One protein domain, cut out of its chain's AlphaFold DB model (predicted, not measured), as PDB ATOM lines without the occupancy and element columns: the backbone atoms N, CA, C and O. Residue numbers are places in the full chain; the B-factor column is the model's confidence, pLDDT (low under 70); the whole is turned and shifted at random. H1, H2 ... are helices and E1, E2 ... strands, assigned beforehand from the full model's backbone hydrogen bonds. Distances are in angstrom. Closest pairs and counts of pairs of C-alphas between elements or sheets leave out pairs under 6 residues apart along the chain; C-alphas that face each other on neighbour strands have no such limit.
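What this domain is: This is residues 324 to 431 of the 734 residues of an uncharacterized protein of Acremonium chrysogenum (strain ATCC 11550 / CBS 779.69 / DSM 880 / IAM 14645 / JCM 23072 / IMI 49137) (UniProt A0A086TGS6). A small strand hairpin, E1 and E2, bridges the open side between H3 and H5 in a bundle of four nearly aligned helices, H3, H2, H4 and H5, made of two helical hairpins side by side. H1 lies at the side of this body, near H2 and H3, and a long loop, residues 383 to 395, passes across one end of the helices. The 108 printed residues hold five named helices and two strands in the order H1 H2 H3 E1 E2 H4 H5; the two-stranded sheet is antiparallel and the class is mostly helix. The whole is compact, with a radius of gyration of the C-alphas of 13.1 A and spans of 33 by 33 by 24 A.

How they stand to each other: E1, residues 371 to 374, and E2, residues 379 to 382, form an antiparallel hairpin at 154 degrees, with N 372 and O 381 2.9 A apart and N 381 and O 372 2.9 A apart, both within hydrogen-bond range. H5, residues 412 to 426, comes closest to E2 at the C-alphas of Leu 418 and Val 380, 7.0 A apart. H3, residues 357 to 369, comes closest to E1 at the C-alphas of Leu 365 and Ile 371, 5.1 A apart. H4, residues 396 to 408, and H5 form a helical hairpin and touch, closest at the C-alphas of Phe 406 and Gly 415, 5.2 A, at a shallow tilt of 16 degrees, opposite ways. H2, residues 341 to 354, touches H4 at a shallow tilt of 3 degrees, the same way, closest at the C-alphas of Val 349 and Thr 405, 4.9 A. H2 and H3, also a helical hairpin, touch at a shallow tilt of 14 degrees, opposite ways, closest at the C-alphas of Met 348 and Val 360, 5.5 A. H3 and H5 are apart. H1, residues 324 to 334, touches no helix but is near H2 and H3. Every O i to N i+4 pair is within hydrogen-bond range in H1, H2, H4 and H5, and 6 of 9 are in H3.

Where its parts are: H1 begins at C-alpha 324, (-73.433, 162.631, -26.004), and is 15.0 A long. H2 is 20.0 A, H3 15.9 A and H4 18.2 A long; E1 is 10.0 A and E2 10.4 A. H5, 21.1 A long, ends at C-alpha 426, (-60.581, 192.285, -22.861).

The domain as a whole: The C-alphas farthest apart, of Ser 324 and Gln 424, are 35.7 A apart. The printed part has no cut, and the link from E2 to H4 is long. The mean pLDDT of the printed part is 86.1, and residues 324 to 337 are under 70.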
ATOM      1  N   SER A 324     -72.950 161.981 -24.783       53.22
ATOM      2  CA  SER A 324     -73.433 162.631 -26.004       53.22
ATOM      3  C   SER A 324     -73.226 164.142 -25.986       53.22
ATOM      4  O   SER A 324     -72.818 164.659 -27.020       53.22
ATOM      5  N   PHE A 325     -73.391 164.835 -24.849       62.66
ATOM      6  CA  PHE A 325     -72.999 166.245 -24.736       62.66
ATOM      7  C   PHE A 325     -71.485 166.426 -24.846       62.66
ATOM      8  O   PHE A 325     -71.045 167.243 -25.635       62.66
ATOM      9  N   TRP A 326     -70.680 165.647 -24.129       63.94
ATOM     10  CA  TRP A 326     -69.218 165.716 -24.196       63.94
ATOM     11  C   TRP A 326     -68.709 165.407 -25.613       63.94
ATOM     12  O   TRP A 326     -67.932 166.166 -26.182       63.94
ATOM     13  N   ARG A 327     -69.249 164.364 -26.262       64.06
ATOM     14  CA  ARG A 327     -68.997 164.073 -27.686       64.06
ATOM     15  C   ARG A 327     -69.523 165.174 -28.602       64.06
ATOM     16  O   ARG A 327     -68.920 165.402 -29.640       64.06
ATOM     17  N   HIS A 328     -70.634 165.827 -28.270       62.25
ATOM     18  CA  HIS A 328     -71.143 166.974 -29.016       62.25
ATOM     19  C   HIS A 328     -70.215 168.181 -28.861       62.25
ATOM     20  O   HIS A 328     -69.852 168.764 -29.866       62.25
ATOM     21  N   PHE A 329     -69.765 168.506 -27.651       66.81
ATOM     22  CA  PHE A 329     -68.832 169.590 -27.361       66.81
ATOM     23  C   PHE A 329     -67.510 169.387 -28.113       66.81
ATOM     24  O   PHE A 329     -67.068 170.277 -28.830       66.81
ATOM     25  N   ILE A 330     -66.964 168.167 -28.087       63.75
ATOM     26  CA  ILE A 330     -65.783 167.791 -28.879       63.75
ATOM     27  C   ILE A 330     -66.059 167.871 -30.385       63.75
ATOM     28  O   ILE A 330     -65.232 168.364 -31.141       63.75
ATOM     29  N   ARG A 331     -67.228 167.421 -30.861       59.56
ATOM     30  CA  ARG A 331     -67.606 167.577 -32.279       59.56
ATOM     31  C   ARG A 331     -67.740 169.050 -32.674       59.56
ATOM     32  O   ARG A 331     -67.405 169.386 -33.800       59.56
ATOM     33  N   GLN A 332     -68.193 169.916 -31.775       60.59
ATOM     34  CA  GLN A 332     -68.326 171.357 -32.007       60.59
ATOM     35  C   GLN A 332     -66.972 172.078 -32.024       60.59
ATOM     36  O   GLN A 332     -66.810 173.023 -32.786       60.59
ATOM     37  N   GLN A 333     -65.961 171.591 -31.293       57.56
ATOM     38  CA  GLN A 333     -64.572 172.043 -31.484       57.56
ATOM     39  C   GLN A 333     -64.072 171.783 -32.923       57.56
ATOM     40  O   GLN A 333     -63.243 172.530 -33.433       57.56
ATOM     41  N   VAL A 334     -64.614 170.765 -33.608       50.16
ATOM     42  CA  VAL A 334     -64.284 170.424 -35.006       50.16
ATOM     43  C   VAL A 334     -65.120 171.222 -36.030       50.16
ATOM     44  O   VAL A 334     -64.695 171.359 -37.176       50.16
ATOM     45  N   PHE A 335     -66.269 171.796 -35.641       51.69
ATOM     46  CA  PHE A 335     -67.145 172.617 -36.498       51.69
ATOM     47  C   PHE A 335     -67.376 174.017 -35.882       51.69
ATOM     48  O   PHE A 335     -68.407 174.256 -35.258       51.69
ATOM     49  N   PRO A 336     -66.449 174.977 -36.076       53.00
ATOM     50  CA  PRO A 336     -66.394 176.228 -35.303       53.00
ATOM     51  C   PRO A 336     -67.563 177.207 -35.514       53.00
ATOM     52  O   PRO A 336     -67.725 178.153 -34.747       53.00
ATOM     53  N   ASN A 337     -68.371 177.019 -36.559       52.12
ATOM     54  CA  ASN A 337     -69.248 178.064 -37.094       52.12
ATOM     55  C   ASN A 337     -70.538 178.305 -36.276       52.12
ATOM     56  O   ASN A 337     -71.314 179.189 -36.633       52.12
ATOM     57  N   GLU A 338     -70.781 177.552 -35.195       70.06
ATOM     58  CA  GLU A 338     -72.022 177.630 -34.399       70.06
ATOM     59  C   GLU A 338     -71.813 177.936 -32.901       70.06
ATOM     60  O   GLU A 338     -72.793 178.055 -32.155       70.06
ATOM     61  N   VAL A 339     -70.566 178.079 -32.434       79.69
ATOM     62  CA  VAL A 339     -70.276 178.292 -31.007       79.69
ATOM     63  C   VAL A 339     -70.513 179.753 -30.619       79.69
ATOM     64  O   VAL A 339     -69.934 180.671 -31.196       79.69
ATOM     65  N   SER A 340     -71.363 179.965 -29.614       87.62
ATOM     66  CA  SER A 340     -71.617 181.273 -29.007       87.62
ATOM     67  C   SER A 340     -70.987 181.372 -27.618       87.62
ATOM     68  O   SER A 340     -70.850 180.367 -26.912       87.62
ATOM     69  N   GLU A 341     -70.674 182.595 -27.182       91.75
ATOM     70  CA  GLU A 341     -70.239 182.877 -25.807       91.75
ATOM     71  C   GLU A 341     -71.232 182.299 -24.779       91.75
ATOM     72  O   GLU A 341     -70.826 181.730 -23.767       91.75
ATOM     73  N   GLU A 342     -72.541 182.376 -25.053       91.38
ATOM     74  CA  GLU A 342     -73.585 181.863 -24.158       91.38
ATOM     75  C   GLU A 342     -73.493 180.343 -23.959       91.38
ATOM     76  O   GLU A 342     -73.650 179.856 -22.832       91.38
ATOM     77  N   LEU A 343     -73.206 179.593 -25.028       89.62
ATOM     78  CA  LEU A 343     -73.014 178.148 -24.949       89.62
ATOM     79  C   LEU A 343     -71.766 177.815 -24.124       89.62
ATOM     80  O   LEU A 343     -71.833 176.930 -23.271       89.62
ATOM     81  N   LEU A 344     -70.657 178.538 -24.324       90.88
ATOM     82  CA  LEU A 344     -69.419 178.358 -23.553       90.88
ATOM     83  C   LEU A 344     -69.636 178.664 -22.066       90.88
ATOM     84  O   LEU A 344     -69.314 177.841 -21.212       90.88
ATOM     85  N   CYS A 345     -70.270 179.796 -21.759       94.56
ATOM     86  CA  CYS A 345     -70.651 180.199 -20.407       94.56
ATOM     87  C   CYS A 345     -71.515 179.140 -19.712       94.56
ATOM     88  O   CYS A 345     -71.251 178.743 -18.577       94.56
ATOM     89  N   THR A 346     -72.538 178.648 -20.412       92.75
ATOM     90  CA  THR A 346     -73.451 177.624 -19.896       92.75
ATOM     91  C   THR A 346     -72.735 176.292 -19.686       92.75
ATOM     92  O   THR A 346     -72.964 175.631 -18.673       92.75
ATOM     93  N   SER A 347     -71.855 175.910 -20.613       89.44
ATOM     94  CA  SER A 347     -71.058 174.682 -20.524       89.44
ATOM     95  C   SER A 347     -70.108 174.734 -19.336       89.44
ATOM     96  O   SER A 347     -70.067 173.788 -18.560       89.44
ATOM     97  N   MET A 348     -69.433 175.866 -19.128       91.56
ATOM     98  CA  MET A 348     -68.540 176.096 -17.994       91.56
ATOM     99  C   MET A 348     -69.271 175.935 -16.653       91.56
ATOM    100  O   MET A 348     -68.836 175.164 -15.794       91.56
ATOM    101  N   VAL A 349     -70.443 176.565 -16.503       93.19
ATOM    102  CA  VAL A 349     -71.268 176.369 -15.302       93.19
ATOM    103  C   VAL A 349     -71.703 174.906 -15.192       93.19
ATOM    104  O   VAL A 349     -71.603 174.336 -14.110       93.19
ATOM    105  N   GLY A 350     -72.129 174.264 -16.282       89.06
ATOM    106  CA  GLY A 350     -72.489 172.844 -16.304       89.06
ATOM    107  C   GLY A 350     -71.369 171.925 -15.804       89.06
ATOM    108  O   GLY A 350     -71.603 171.131 -14.890       89.06
ATOM    109  N   PHE A 351     -70.150 172.097 -16.325       86.50
ATOM    110  CA  PHE A 351     -68.955 171.355 -15.912       86.50
ATOM    111  C   PHE A 351     -68.634 171.562 -14.428       86.50
ATOM    112  O   PHE A 351     -68.395 170.593 -13.704       86.50
ATOM    113  N   SER A 352     -68.759 172.798 -13.930       88.06
ATOM    114  CA  SER A 352     -68.583 173.075 -12.500       88.06
ATOM    115  C   SER A 352     -69.594 172.332 -11.625       88.06
ATOM    116  O   SER A 352     -69.238 171.820 -10.567       88.06
ATOM    117  N   ARG A 353     -70.856 172.197 -12.066       86.44
ATOM    118  CA  ARG A 353     -71.890 171.463 -11.314       86.44
ATOM    119  C   ARG A 353     -71.671 169.953 -11.343       86.44
ATOM    120  O   ARG A 353     -72.079 169.277 -10.398       86.44
ATOM    121  N   SER A 354     -71.034 169.425 -12.390       78.69
ATOM    122  CA  SER A 354     -70.543 168.043 -12.405       78.69
ATOM    123  C   SER A 354     -69.261 167.847 -11.588       78.69
ATOM    124  O   SER A 354     -68.915 166.707 -11.298       78.69
ATOM    125  N   GLY A 355     -68.600 168.926 -11.153       78.88
ATOM    126  CA  GLY A 355     -67.325 168.882 -10.433       78.88
ATOM    127  C   GLY A 355     -66.113 168.633 -11.334       78.88
ATOM    128  O   GLY A 355     -65.093 168.174 -10.838       78.88
ATOM    129  N   ASP A 356     -66.234 168.905 -12.635       80.88
ATOM    130  CA  ASP A 356     -65.172 168.721 -13.627       80.88
ATOM    131  C   ASP A 356     -64.448 170.057 -13.857       80.88
ATOM    132  O   ASP A 356     -64.815 170.855 -14.725       80.88
ATOM    133  N   LYS A 357     -63.465 170.334 -12.994       85.69
ATOM    134  CA  LYS A 357     -62.643 171.551 -13.052       85.69
ATOM    135  C   LYS A 357     -61.729 171.545 -14.280       85.69
ATOM    136  O   LYS A 357     -61.599 172.570 -14.948       85.69
ATOM    137  N   ASP A 358     -61.172 170.388 -14.624       84.69
ATOM    138  CA  ASP A 358     -60.256 170.231 -15.756       84.69
ATOM    139  C   ASP A 358     -60.928 170.574 -17.085       84.69
ATOM    140  O   ASP A 358     -60.316 171.225 -17.933       84.69
ATOM    141  N   ALA A 359     -62.199 170.200 -17.267       84.69
ATOM    142  CA  ALA A 359     -62.971 170.591 -18.443       84.69
ATOM    143  C   ALA A 359     -63.147 172.112 -18.549       84.69
ATOM    144  O   ALA A 359     -63.098 172.662 -19.647       84.69
ATOM    145  N   VAL A 360     -63.327 172.816 -17.429       89.31
ATOM    146  CA  VAL A 360     -63.426 174.282 -17.429       89.31
ATOM    147  C   VAL A 360     -62.106 174.913 -17.863       89.31
ATOM    148  O   VAL A 360     -62.092 175.746 -18.773       89.31
ATOM    149  N   LEU A 361     -61.004 174.515 -17.223       90.81
ATOM    150  CA  LEU A 361     -59.694 175.111 -17.462       90.81
ATOM    151  C   LEU A 361     -59.174 174.788 -18.863       90.81
ATOM    152  O   LEU A 361     -58.763 175.690 -19.587       90.81
ATOM    153  N   ASN A 362     -59.243 173.523 -19.276       87.94
ATOM    154  CA  ASN A 362     -58.658 173.090 -20.539       87.94
ATOM    155  C   ASN A 362     -59.606 173.323 -21.722       87.94
ATOM    156  O   ASN A 362     -59.232 173.985 -22.685       87.94
ATOM    157  N   LEU A 363     -60.856 172.851 -21.649       84.88
ATOM    158  CA  LEU A 363     -61.739 172.847 -22.825       84.88
ATOM    159  C   LEU A 363     -62.389 174.196 -23.119       84.88
ATOM    160  O   LEU A 363     -62.838 174.407 -24.242       84.88
ATOM    161  N   VAL A 364     -62.519 175.078 -22.122       88.75
ATOM    162  CA  VAL A 364     -63.130 176.403 -22.301       88.75
ATOM    163  C   VAL A 364     -62.071 177.494 -22.217       88.75
ATOM    164  O   VAL A 364     -61.875 178.214 -23.192       88.75
ATOM    165  N   LEU A 365     -61.382 177.636 -21.080       92.81
ATOM    166  CA  LEU A 365     -60.453 178.754 -20.877       92.81
ATOM    167  C   LEU A 365     -59.214 178.651 -21.772       92.81
ATOM    168  O   LEU A 365     -58.900 179.613 -22.472       92.81
ATOM    169  N   LYS A 366     -58.558 177.491 -21.821       91.19
ATOM    170  CA  LYS A 366     -57.371 177.285 -22.656       91.19
ATOM    171  C   LYS A 366     -57.721 177.152 -24.138       91.19
ATOM    172  O   LYS A 366     -57.216 177.935 -24.935       91.19
ATOM    173  N   ASP A 367     -58.616 176.239 -24.514       87.56
ATOM    174  CA  ASP A 367     -58.890 175.956 -25.933       87.56
ATOM    175  C   ASP A 367     -59.591 177.113 -26.678       87.56
ATOM    176  O   ASP A 367     -59.245 177.389 -27.826       87.56
ATOM    177  N   TYR A 368     -60.563 177.802 -26.059       87.50
ATOM    178  CA  TYR A 368     -61.321 178.877 -26.731       87.50
ATOM    179  C   TYR A 368     -60.812 180.285 -26.432       87.50
ATOM    180  O   TYR A 368     -60.960 181.159 -27.285       87.50
ATOM    181  N   TYR A 369     -60.255 180.527 -25.243       91.38
ATOM    182  CA  TYR A 369     -59.778 181.855 -24.849       91.38
ATOM    183  C   TYR A 369     -58.253 181.949 -24.747       91.38
ATOM    184  O   TYR A 369     -57.749 183.054 -24.567       91.38
ATOM    185  N   GLY A 370     -57.506 180.845 -24.872       91.44
ATOM    186  CA  GLY A 370     -56.046 180.826 -24.714       91.44
ATOM    187  C   GLY A 370     -55.577 181.257 -23.327       91.44
ATOM    188  O   GLY A 370     -54.486 181.808 -23.210       91.44
ATOM    189  N   ILE A 371     -56.419 181.103 -22.303       94.75
ATOM    190  CA  ILE A 371     -56.120 181.487 -20.923       94.75
ATOM    191  C   ILE A 371     -55.558 180.267 -20.200       94.75
ATOM    192  O   ILE A 371     -56.223 179.235 -20.105       94.75
ATOM    193  N   GLU A 372     -54.351 180.404 -19.666       92.50
ATOM    194  CA  GLU A 372     -53.688 179.377 -18.870       92.50
ATOM    195  C   GLU A 372     -53.677 179.788 -17.397       92.50
ATOM    196  O   GLU A 372     -53.363 180.932 -17.052       92.50
ATOM    197  N   VAL A 373     -54.052 178.847 -16.531       91.50
ATOM    198  CA  VAL A 373     -54.113 179.028 -15.081       91.50
ATOM    199  C   VAL A 373     -53.039 178.156 -14.450       91.50
ATOM    200  O   VAL A 373     -53.072 176.937 -14.601       91.50
ATOM    201  N   ASP A 374     -52.108 178.785 -13.742       86.75
ATOM    202  CA  ASP A 374     -51.172 178.101 -12.859       86.75
ATOM    203  C   ASP A 374     -51.747 178.120 -11.439       86.75
ATOM    204  O   ASP A 374     -51.806 179.166 -10.783       86.75
ATOM    205  N   GLU A 375     -52.224 176.959 -10.993       79.06
ATOM    206  CA  GLU A 375     -52.846 176.795  -9.679       79.06
ATOM    207  C   GLU A 375     -51.839 176.845  -8.527       79.06
ATOM    208  O   GLU A 375     -52.210 177.250  -7.427       79.06
ATOM    209  N   GLU A 376     -50.580 176.463  -8.759       78.94
ATOM    210  CA  GLU A 376     -49.548 176.453  -7.716       78.94
ATOM    211  C   GLU A 376     -49.014 177.863  -7.458       78.94
ATOM    212  O   GLU A 376     -48.788 178.250  -6.311       78.94
ATOM    213  N   ALA A 377     -48.830 178.640  -8.528       79.12
ATOM    214  CA  ALA A 377     -48.368 180.022  -8.440       79.12
ATOM    215  C   ALA A 377     -49.507 181.040  -8.238       79.12
ATOM    216  O   ALA A 377     -49.227 182.222  -8.033       79.12
ATOM    217  N   HIS A 378     -50.773 180.614  -8.332       81.81
ATOM    218  CA  HIS A 378     -51.959 181.484  -8.384       81.81
ATOM    219  C   HIS A 378     -51.821 182.592  -9.430       81.81
ATOM    220  O   HIS A 378     -52.122 183.759  -9.167       81.81
ATOM    221  N   THR A 379     -51.356 182.233 -10.628       88.56
ATOM    222  CA  THR A 379     -51.196 183.184 -11.735       88.56
ATOM    223  C   THR A 379     -52.048 182.793 -12.934       88.56
ATOM    224  O   THR A 379     -52.300 181.618 -13.195       88.56
ATOM    225  N   VAL A 380     -52.530 183.802 -13.659       92.12
ATOM    226  CA  VAL A 380     -53.312 183.632 -14.888       92.12
ATOM    227  C   VAL A 380     -52.589 184.369 -16.005       92.12
ATOM    228  O   VAL A 380     -52.216 185.532 -15.842       92.12
ATOM    229  N   THR A 381     -52.379 183.695 -17.132       92.19
ATOM    230  CA  THR A 381     -51.668 184.248 -18.290       92.19
ATOM    231  C   THR A 381     -52.374 183.905 -19.604       92.19
ATOM    232  O   THR A 381     -53.314 183.110 -19.638       92.19
ATOM    233  N   GLY A 382     -51.947 184.540 -20.702       92.31
ATOM    234  CA  GLY A 382     -52.457 184.272 -22.049       92.31
ATOM    235  C   GLY A 382     -53.585 185.209 -22.499       92.31
ATOM    236  O   GLY A 382     -53.573 186.409 -22.218       92.31
ATOM    237  N   GLY A 383     -54.543 184.667 -23.247       90.38
ATOM    238  CA  GLY A 383     -55.650 185.404 -23.858       90.38
ATOM    239  C   GLY A 383     -55.490 185.574 -25.371       90.38
ATOM    240  O   GLY A 383     -54.536 186.207 -25.829       90.38
ATOM    241  N   LEU A 384     -56.444 185.045 -26.135       91.38
ATOM    242  CA  LEU A 384     -56.529 185.194 -27.588       91.38
ATOM    243  C   LEU A 384     -57.081 186.565 -27.986       91.38
ATOM    244  O   LEU A 384     -57.937 187.126 -27.310       91.38
ATOM    245  N   ASP A 385     -56.624 187.086 -29.123       90.38
ATOM    246  CA  ASP A 385     -57.222 188.274 -29.725       90.38
ATOM    247  C   ASP A 385     -58.411 187.878 -30.601       90.38
ATOM    248  O   ASP A 385     -58.306 187.027 -31.488       90.38
ATOM    249  N   PHE A 386     -59.554 188.513 -30.359       87.88
ATOM    250  CA  PHE A 386     -60.775 188.285 -31.123       87.88
ATOM    251  C   PHE A 386     -61.021 189.437 -32.094       87.88
ATOM    252  O   PHE A 386     -60.848 190.605 -31.749       87.88
ATOM    253  N   ALA A 387     -61.481 189.107 -33.301       86.56
ATOM    254  CA  ALA A 387     -61.962 190.107 -34.246       86.56
ATOM    255  C   ALA A 387     -63.212 190.830 -33.706       86.56
ATOM    256  O   ALA A 387     -64.015 190.248 -32.965       86.56
ATOM    257  N   GLU A 388     -63.400 192.086 -34.119       79.38
ATOM    258  CA  GLU A 388     -64.592 192.868 -33.779       79.38
ATOM    259  C   GLU A 388     -65.868 192.136 -34.229       79.38
ATOM    260  O   GLU A 388     -66.007 191.745 -35.388       79.38
ATOM    261  N   GLY A 389     -66.804 191.922 -33.298       82.06
ATOM    262  CA  GLY A 389     -68.068 191.223 -33.565       82.06
ATOM    263  C   GLY A 389     -68.006 189.692 -33.495       82.06
ATOM    264  O   GLY A 389     -68.984 189.038 -33.860       82.06
ATOM    265  N   SER A 390     -66.903 189.106 -33.017       86.06
ATOM    266  CA  SER A 390     -66.821 187.660 -32.773       86.06
ATOM    267  C   SER A 390     -67.943 187.178 -31.828       86.06
ATOM    268  O   SER A 390     -68.124 187.762 -30.757       86.06
ATOM    269  N   PRO A 391     -68.674 186.091 -32.155       86.38
ATOM    270  CA  PRO A 391     -69.757 185.562 -31.314       86.38
ATOM    271  C   PRO A 391     -69.266 184.951 -29.992       86.38
ATOM    272  O   PRO A 391     -70.083 184.630 -29.128       86.38
ATOM    273  N   VAL A 392     -67.950 184.775 -29.849       88.56
ATOM    274  CA  VAL A 392     -67.272 184.278 -28.643       88.56
ATOM    275  C   VAL A 392     -66.499 185.377 -27.908       88.56
ATOM    276  O   VAL A 392     -65.763 185.074 -26.977       88.56
ATOM    277  N   TYR A 393     -66.631 186.646 -28.319       91.12
ATOM    278  CA  TYR A 393     -65.968 187.752 -27.631       91.12
ATOM    279  C   TYR A 393     -66.400 187.796 -26.150       91.12
ATOM    280  O   TYR A 393     -67.605 187.778 -25.888       91.12
ATOM    281  N   PRO A 394     -65.465 187.876 -25.183       93.38
ATOM    282  CA  PRO A 394     -65.792 187.970 -23.764       93.38
ATOM    283  C   PRO A 394     -66.711 189.148 -23.438       93.38
ATOM    284  O   PRO A 394     -66.395 190.304 -23.716       93.38
ATOM    285  N   THR A 395     -67.829 188.880 -22.773       94.38
ATOM    286  CA  THR A 395     -68.718 189.911 -22.240       94.38
ATOM    287  C   THR A 395     -68.899 189.752 -20.732       94.38
ATOM    288  O   THR A 395     -68.308 188.899 -20.066       94.38
ATOM    289  N   SER A 396     -69.765 190.586 -20.155       94.81
ATOM    290  CA  SER A 396     -70.193 190.430 -18.762       94.81
ATOM    291  C   SER A 396     -70.802 189.051 -18.452       94.81
ATOM    292  O   SER A 396     -70.802 188.634 -17.290       94.81
ATOM    293  N   CYS A 397     -71.303 188.333 -19.467       93.75
ATOM    294  CA  CYS A 397     -71.812 186.973 -19.324       93.75
ATOM    295  C   CYS A 397     -70.705 185.998 -18.909       93.75
ATOM    296  O   CYS A 397     -70.934 185.199 -17.994       93.75
ATOM    297  N   LEU A 398     -69.514 186.097 -19.508       95.69
ATOM    298  CA  LEU A 398     -68.358 185.289 -19.126       95.69
ATOM    299  C   LEU A 398     -67.924 185.567 -17.685       95.69
ATOM    300  O   LEU A 398     -67.804 184.625 -16.905       95.69
ATOM    301  N   LEU A 399     -67.792 186.841 -17.294       97.19
ATOM    302  CA  LEU A 399     -67.431 187.224 -15.917       97.19
ATOM    303  C   LEU A 399     -68.429 186.667 -14.890       97.19
ATOM    304  O   LEU A 399     -68.042 186.111 -13.863       97.19
ATOM    305  N   PHE A 400     -69.729 186.769 -15.178       95.81
ATOM    306  CA  PHE A 400     -70.765 186.201 -14.316       95.81
ATOM    307  C   PHE A 400     -70.651 184.675 -14.215       95.81
ATOM    308  O   PHE A 400     -70.811 184.109 -13.131       95.81
ATOM    309  N   SER A 401     -70.375 184.014 -15.339       96.12
ATOM    310  CA  SER A 401     -70.277 182.557 -15.418       96.12
ATOM    311  C   SER A 401     -69.029 182.031 -14.719       96.12
ATOM    312  O   SER A 401     -69.112 180.988 -14.078       96.12
ATOM    313  N   LEU A 402     -67.907 182.758 -14.759       96.69
ATOM    314  CA  LEU A 402     -66.701 182.445 -13.986       96.69
ATOM    315  C   LEU A 402     -67.001 182.420 -12.488       96.69
ATOM    316  O   LEU A 402     -66.706 181.436 -11.813       96.69
ATOM    317  N   VAL A 403     -67.661 183.464 -11.979       96.38
ATOM    318  CA  VAL A 403     -68.040 183.525 -10.562       96.38
ATOM    319  C   VAL A 403     -69.011 182.406 -10.187       96.38
ATOM    320  O   VAL A 403     -68.852 181.808  -9.127       96.38
ATOM    321  N   GLU A 404     -69.990 182.077 -11.038       95.25
ATOM    322  CA  GLU A 404     -70.863 180.916 -10.797       95.25
ATOM    323  C   GLU A 404     -70.091 179.595 -10.769       95.25
ATOM    324  O   GLU A 404     -70.368 178.749  -9.922       95.25
ATOM    325  N   THR A 405     -69.134 179.429 -11.677       94.69
ATOM    326  CA  THR A 405     -68.363 178.197 -11.875       94.69
ATOM    327  C   THR A 405     -67.425 177.943 -10.702       94.69
ATOM    328  O   THR A 405     -67.551 176.936 -10.005       94.69
ATOM    329  N   PHE A 406     -66.520 178.878 -10.422       93.94
ATOM    330  CA  PHE A 406     -65.560 178.736  -9.328       93.94
ATOM    331  C   PHE A 406     -66.233 178.895  -7.960       93.94
ATOM    332  O   PHE A 406     -65.878 178.205  -7.007       93.94
ATOM    333  N   GLY A 407     -67.298 179.698  -7.874       93.56
ATOM    334  CA  GLY A 407     -68.144 179.779  -6.688       93.56
ATOM    335  C   GLY A 407     -68.809 178.448  -6.332       93.56
ATOM    336  O   GLY A 407     -68.770 178.044  -5.168       93.56
ATOM    337  N   ALA A 408     -69.352 177.723  -7.321       91.50
ATOM    338  CA  ALA A 408     -69.935 176.391  -7.131       91.50
ATOM    339  C   ALA A 408     -68.959 175.402  -6.492       91.50
ATOM    340  O   ALA A 408     -69.370 174.584  -5.665       91.50
ATOM    341  N   MET A 409     -67.690 175.494  -6.892       89.06
ATOM    342  CA  MET A 409     -66.585 174.645  -6.452       89.06
ATOM    343  C   MET A 409     -65.868 175.188  -5.206       89.06
ATOM    344  O   MET A 409     -64.929 174.555  -4.738       89.06
ATOM    345  N   SER A 410     -66.341 176.295  -4.620       89.69
ATOM    346  CA  SER A 410     -65.738 176.982  -3.465       89.69
ATOM    347  C   SER A 410     -64.334 177.562  -3.701       89.69
ATOM    348  O   SER A 410     -63.626 177.839  -2.739       89.69
ATOM    349  N   GLU A 411     -63.954 177.823  -4.950       90.12
ATOM    350  CA  GLU A 411     -62.668 178.420  -5.342       90.12
ATOM    351  C   GLU A 411     -62.797 179.935  -5.559       90.12
ATOM    352  O   GLU A 411     -62.625 180.472  -6.655       90.12
ATOM    353  N   ILE A 412     -63.156 180.654  -4.496       92.38
ATOM    354  CA  ILE A 412     -63.494 182.086  -4.572       92.38
ATOM    355  C   ILE A 412     -62.302 182.931  -5.037       92.38
ATOM    356  O   ILE A 412     -62.481 183.819  -5.872       92.38
ATOM    357  N   SER A 413     -61.095 182.629  -4.549       90.75
ATOM    358  CA  SER A 413     -59.871 183.358  -4.901       90.75
ATOM    359  C   SER A 413     -59.530 183.235  -6.386       90.75
ATOM    360  O   SER A 413     -59.237 184.241  -7.031       90.75
ATOM    361  N   LEU A 414     -59.641 182.029  -6.955       90.88
ATOM    362  CA  LEU A 414     -59.403 181.812  -8.383       90.88
ATOM    363  C   LEU A 414     -60.472 182.506  -9.237       90.88
ATOM    364  O   LEU A 414     -60.150 183.152 -10.233       90.88
ATOM    365  N   GLY A 415     -61.737 182.449  -8.810       93.50
ATOM    366  CA  GLY A 415     -62.820 183.186  -9.459       93.50
ATOM    367  C   GLY A 415     -62.574 184.699  -9.497       93.50
ATOM    368  O   GLY A 415     -62.795 185.322 -10.533       93.50
ATOM    369  N   MET A 416     -62.078 185.291  -8.404       93.12
ATOM    370  CA  MET A 416     -61.691 186.708  -8.356       93.12
ATOM    371  C   MET A 416     -60.549 187.035  -9.316       93.12
ATOM    372  O   MET A 416     -60.656 187.993 -10.079       93.12
ATOM    373  N   LEU A 417     -59.486 186.229  -9.288       93.50
ATOM    374  CA  LEU A 417     -58.303 186.411 -10.125       93.50
ATOM    375  C   LEU A 417     -58.661 186.375 -11.617       93.50
ATOM    376  O   LEU A 417     -58.253 187.248 -12.378       93.50
ATOM    377  N   LEU A 418     -59.482 185.404 -12.029       95.25
ATOM    378  CA  LEU A 418     -59.932 185.269 -13.415       95.25
ATOM    379  C   LEU A 418     -60.846 186.415 -13.853       95.25
ATOM    380  O   LEU A 418     -60.741 186.877 -14.988       95.25
ATOM    381  N   VAL A 419     -61.737 186.888 -12.977       95.69
ATOM    382  CA  VAL A 419     -62.601 188.037 -13.283       95.69
ATOM    383  C   VAL A 419     -61.775 189.299 -13.507       95.69
ATOM    384  O   VAL A 419     -62.027 190.009 -14.480       95.69
ATOM    385  N   ASP A 420     -60.792 189.562 -12.645       94.50
ATOM    386  CA  ASP A 420     -59.909 190.723 -12.774       94.50
ATOM    387  C   ASP A 420     -59.049 190.627 -14.044       94.50
ATOM    388  O   ASP A 420     -59.044 191.545 -14.866       94.50
ATOM    389  N   PHE A 421     -58.434 189.464 -14.287       95.69
ATOM    390  CA  PHE A 421     -57.634 189.212 -15.486       95.69
ATOM    391  C   PHE A 421     -58.432 189.410 -16.783       95.69
ATOM    392  O   PHE A 421     -57.992 190.138 -17.672       95.69
ATOM    393  N   ILE A 422     -59.622 188.805 -16.907       95.44
ATOM    394  CA  ILE A 422     -60.449 188.933 -18.121       95.44
ATOM    395  C   ILE A 422     -60.962 190.363 -18.284       95.44
ATOM    396  O   ILE A 422     -60.980 190.878 -19.405       95.44
ATOM    397  N   SER A 423     -61.350 191.021 -17.187       95.69
ATOM    398  CA  SER A 423     -61.781 192.420 -17.221       95.69
ATOM    399  C   SER A 423     -60.691 193.319 -17.806       95.69
ATOM    400  O   SER A 423     -60.980 194.109 -18.706       95.69
ATOM    401  N   GLN A 424     -59.441 193.136 -17.376       94.81
ATOM    402  CA  GLN A 424     -58.291 193.900 -17.859       94.81
ATOM    403  C   GLN A 424     -57.880 193.507 -19.290       94.81
ATOM    404  O   GLN A 424     -57.686 194.384 -20.131       94.81
ATOM    405  N   ARG A 425     -57.794 192.205 -19.604       94.75
ATOM    406  CA  ARG A 425     -57.324 191.690 -20.908       94.75
ATOM    407  C   ARG A 425     -58.244 192.048 -22.073       94.75
ATOM    408  O   ARG A 425     -57.753 192.291 -23.177       94.75
ATOM    409  N   TYR A 426     -59.555 192.058 -21.834       93.94
ATOM    410  CA  TYR A 426     -60.581 192.285 -22.861       93.94
ATOM    411  C   TYR A 426     -61.344 193.603 -22.681       93.94
ATOM    412  O   TYR A 426     -62.305 193.860 -23.407       93.94
ATOM    413  N   ASN A 427     -60.927 194.437 -21.720       93.94
ATOM    414  CA  ASN A 427     -61.553 195.718 -21.383       93.94
ATOM    415  C   ASN A 427     -63.073 195.598 -21.135       93.94
ATOM    416  O   ASN A 427     -63.881 196.379 -21.644       93.94
ATOM    417  N   VAL A 428     -63.474 194.580 -20.369       94.44
ATOM    418  CA  VAL A 428     -64.878 194.322 -20.021       94.44
ATOM    419  C   VAL A 428     -65.135 194.837 -18.604       94.44
ATOM    420  O   VAL A 428     -64.548 194.302 -17.663       94.44
ATOM    421  N   PRO A 429     -66.014 195.833 -18.393       94.69
ATOM    422  CA  PRO A 429     -66.277 196.353 -17.055       94.69
ATOM    423  C   PRO A 429     -66.965 195.295 -16.187       94.69
ATOM    424  O   PRO A 429     -67.914 194.649 -16.632       94.69
ATOM    425  N   ILE A 430     -66.523 195.153 -14.933       95.81
ATOM    426  CA  ILE A 430     -67.119 194.221 -13.966       95.81
ATOM    427  C   ILE A 430     -68.466 194.789 -13.489       95.81
ATOM    428  O   ILE A 430     -68.491 195.794 -12.773       95.81
ATOM    429  N   PRO A 431     -69.612 194.171 -13.833       94.81
ATOM    430  CA  PRO A 431     -70.908 194.673 -13.399       94.81
ATOM    431  C   PRO A 431     -71.133 194.463 -11.893       94.81
ATOM    432  O   PRO A 431     -70.707 193.441 -11.348       94.81
TER     433      PRO A 431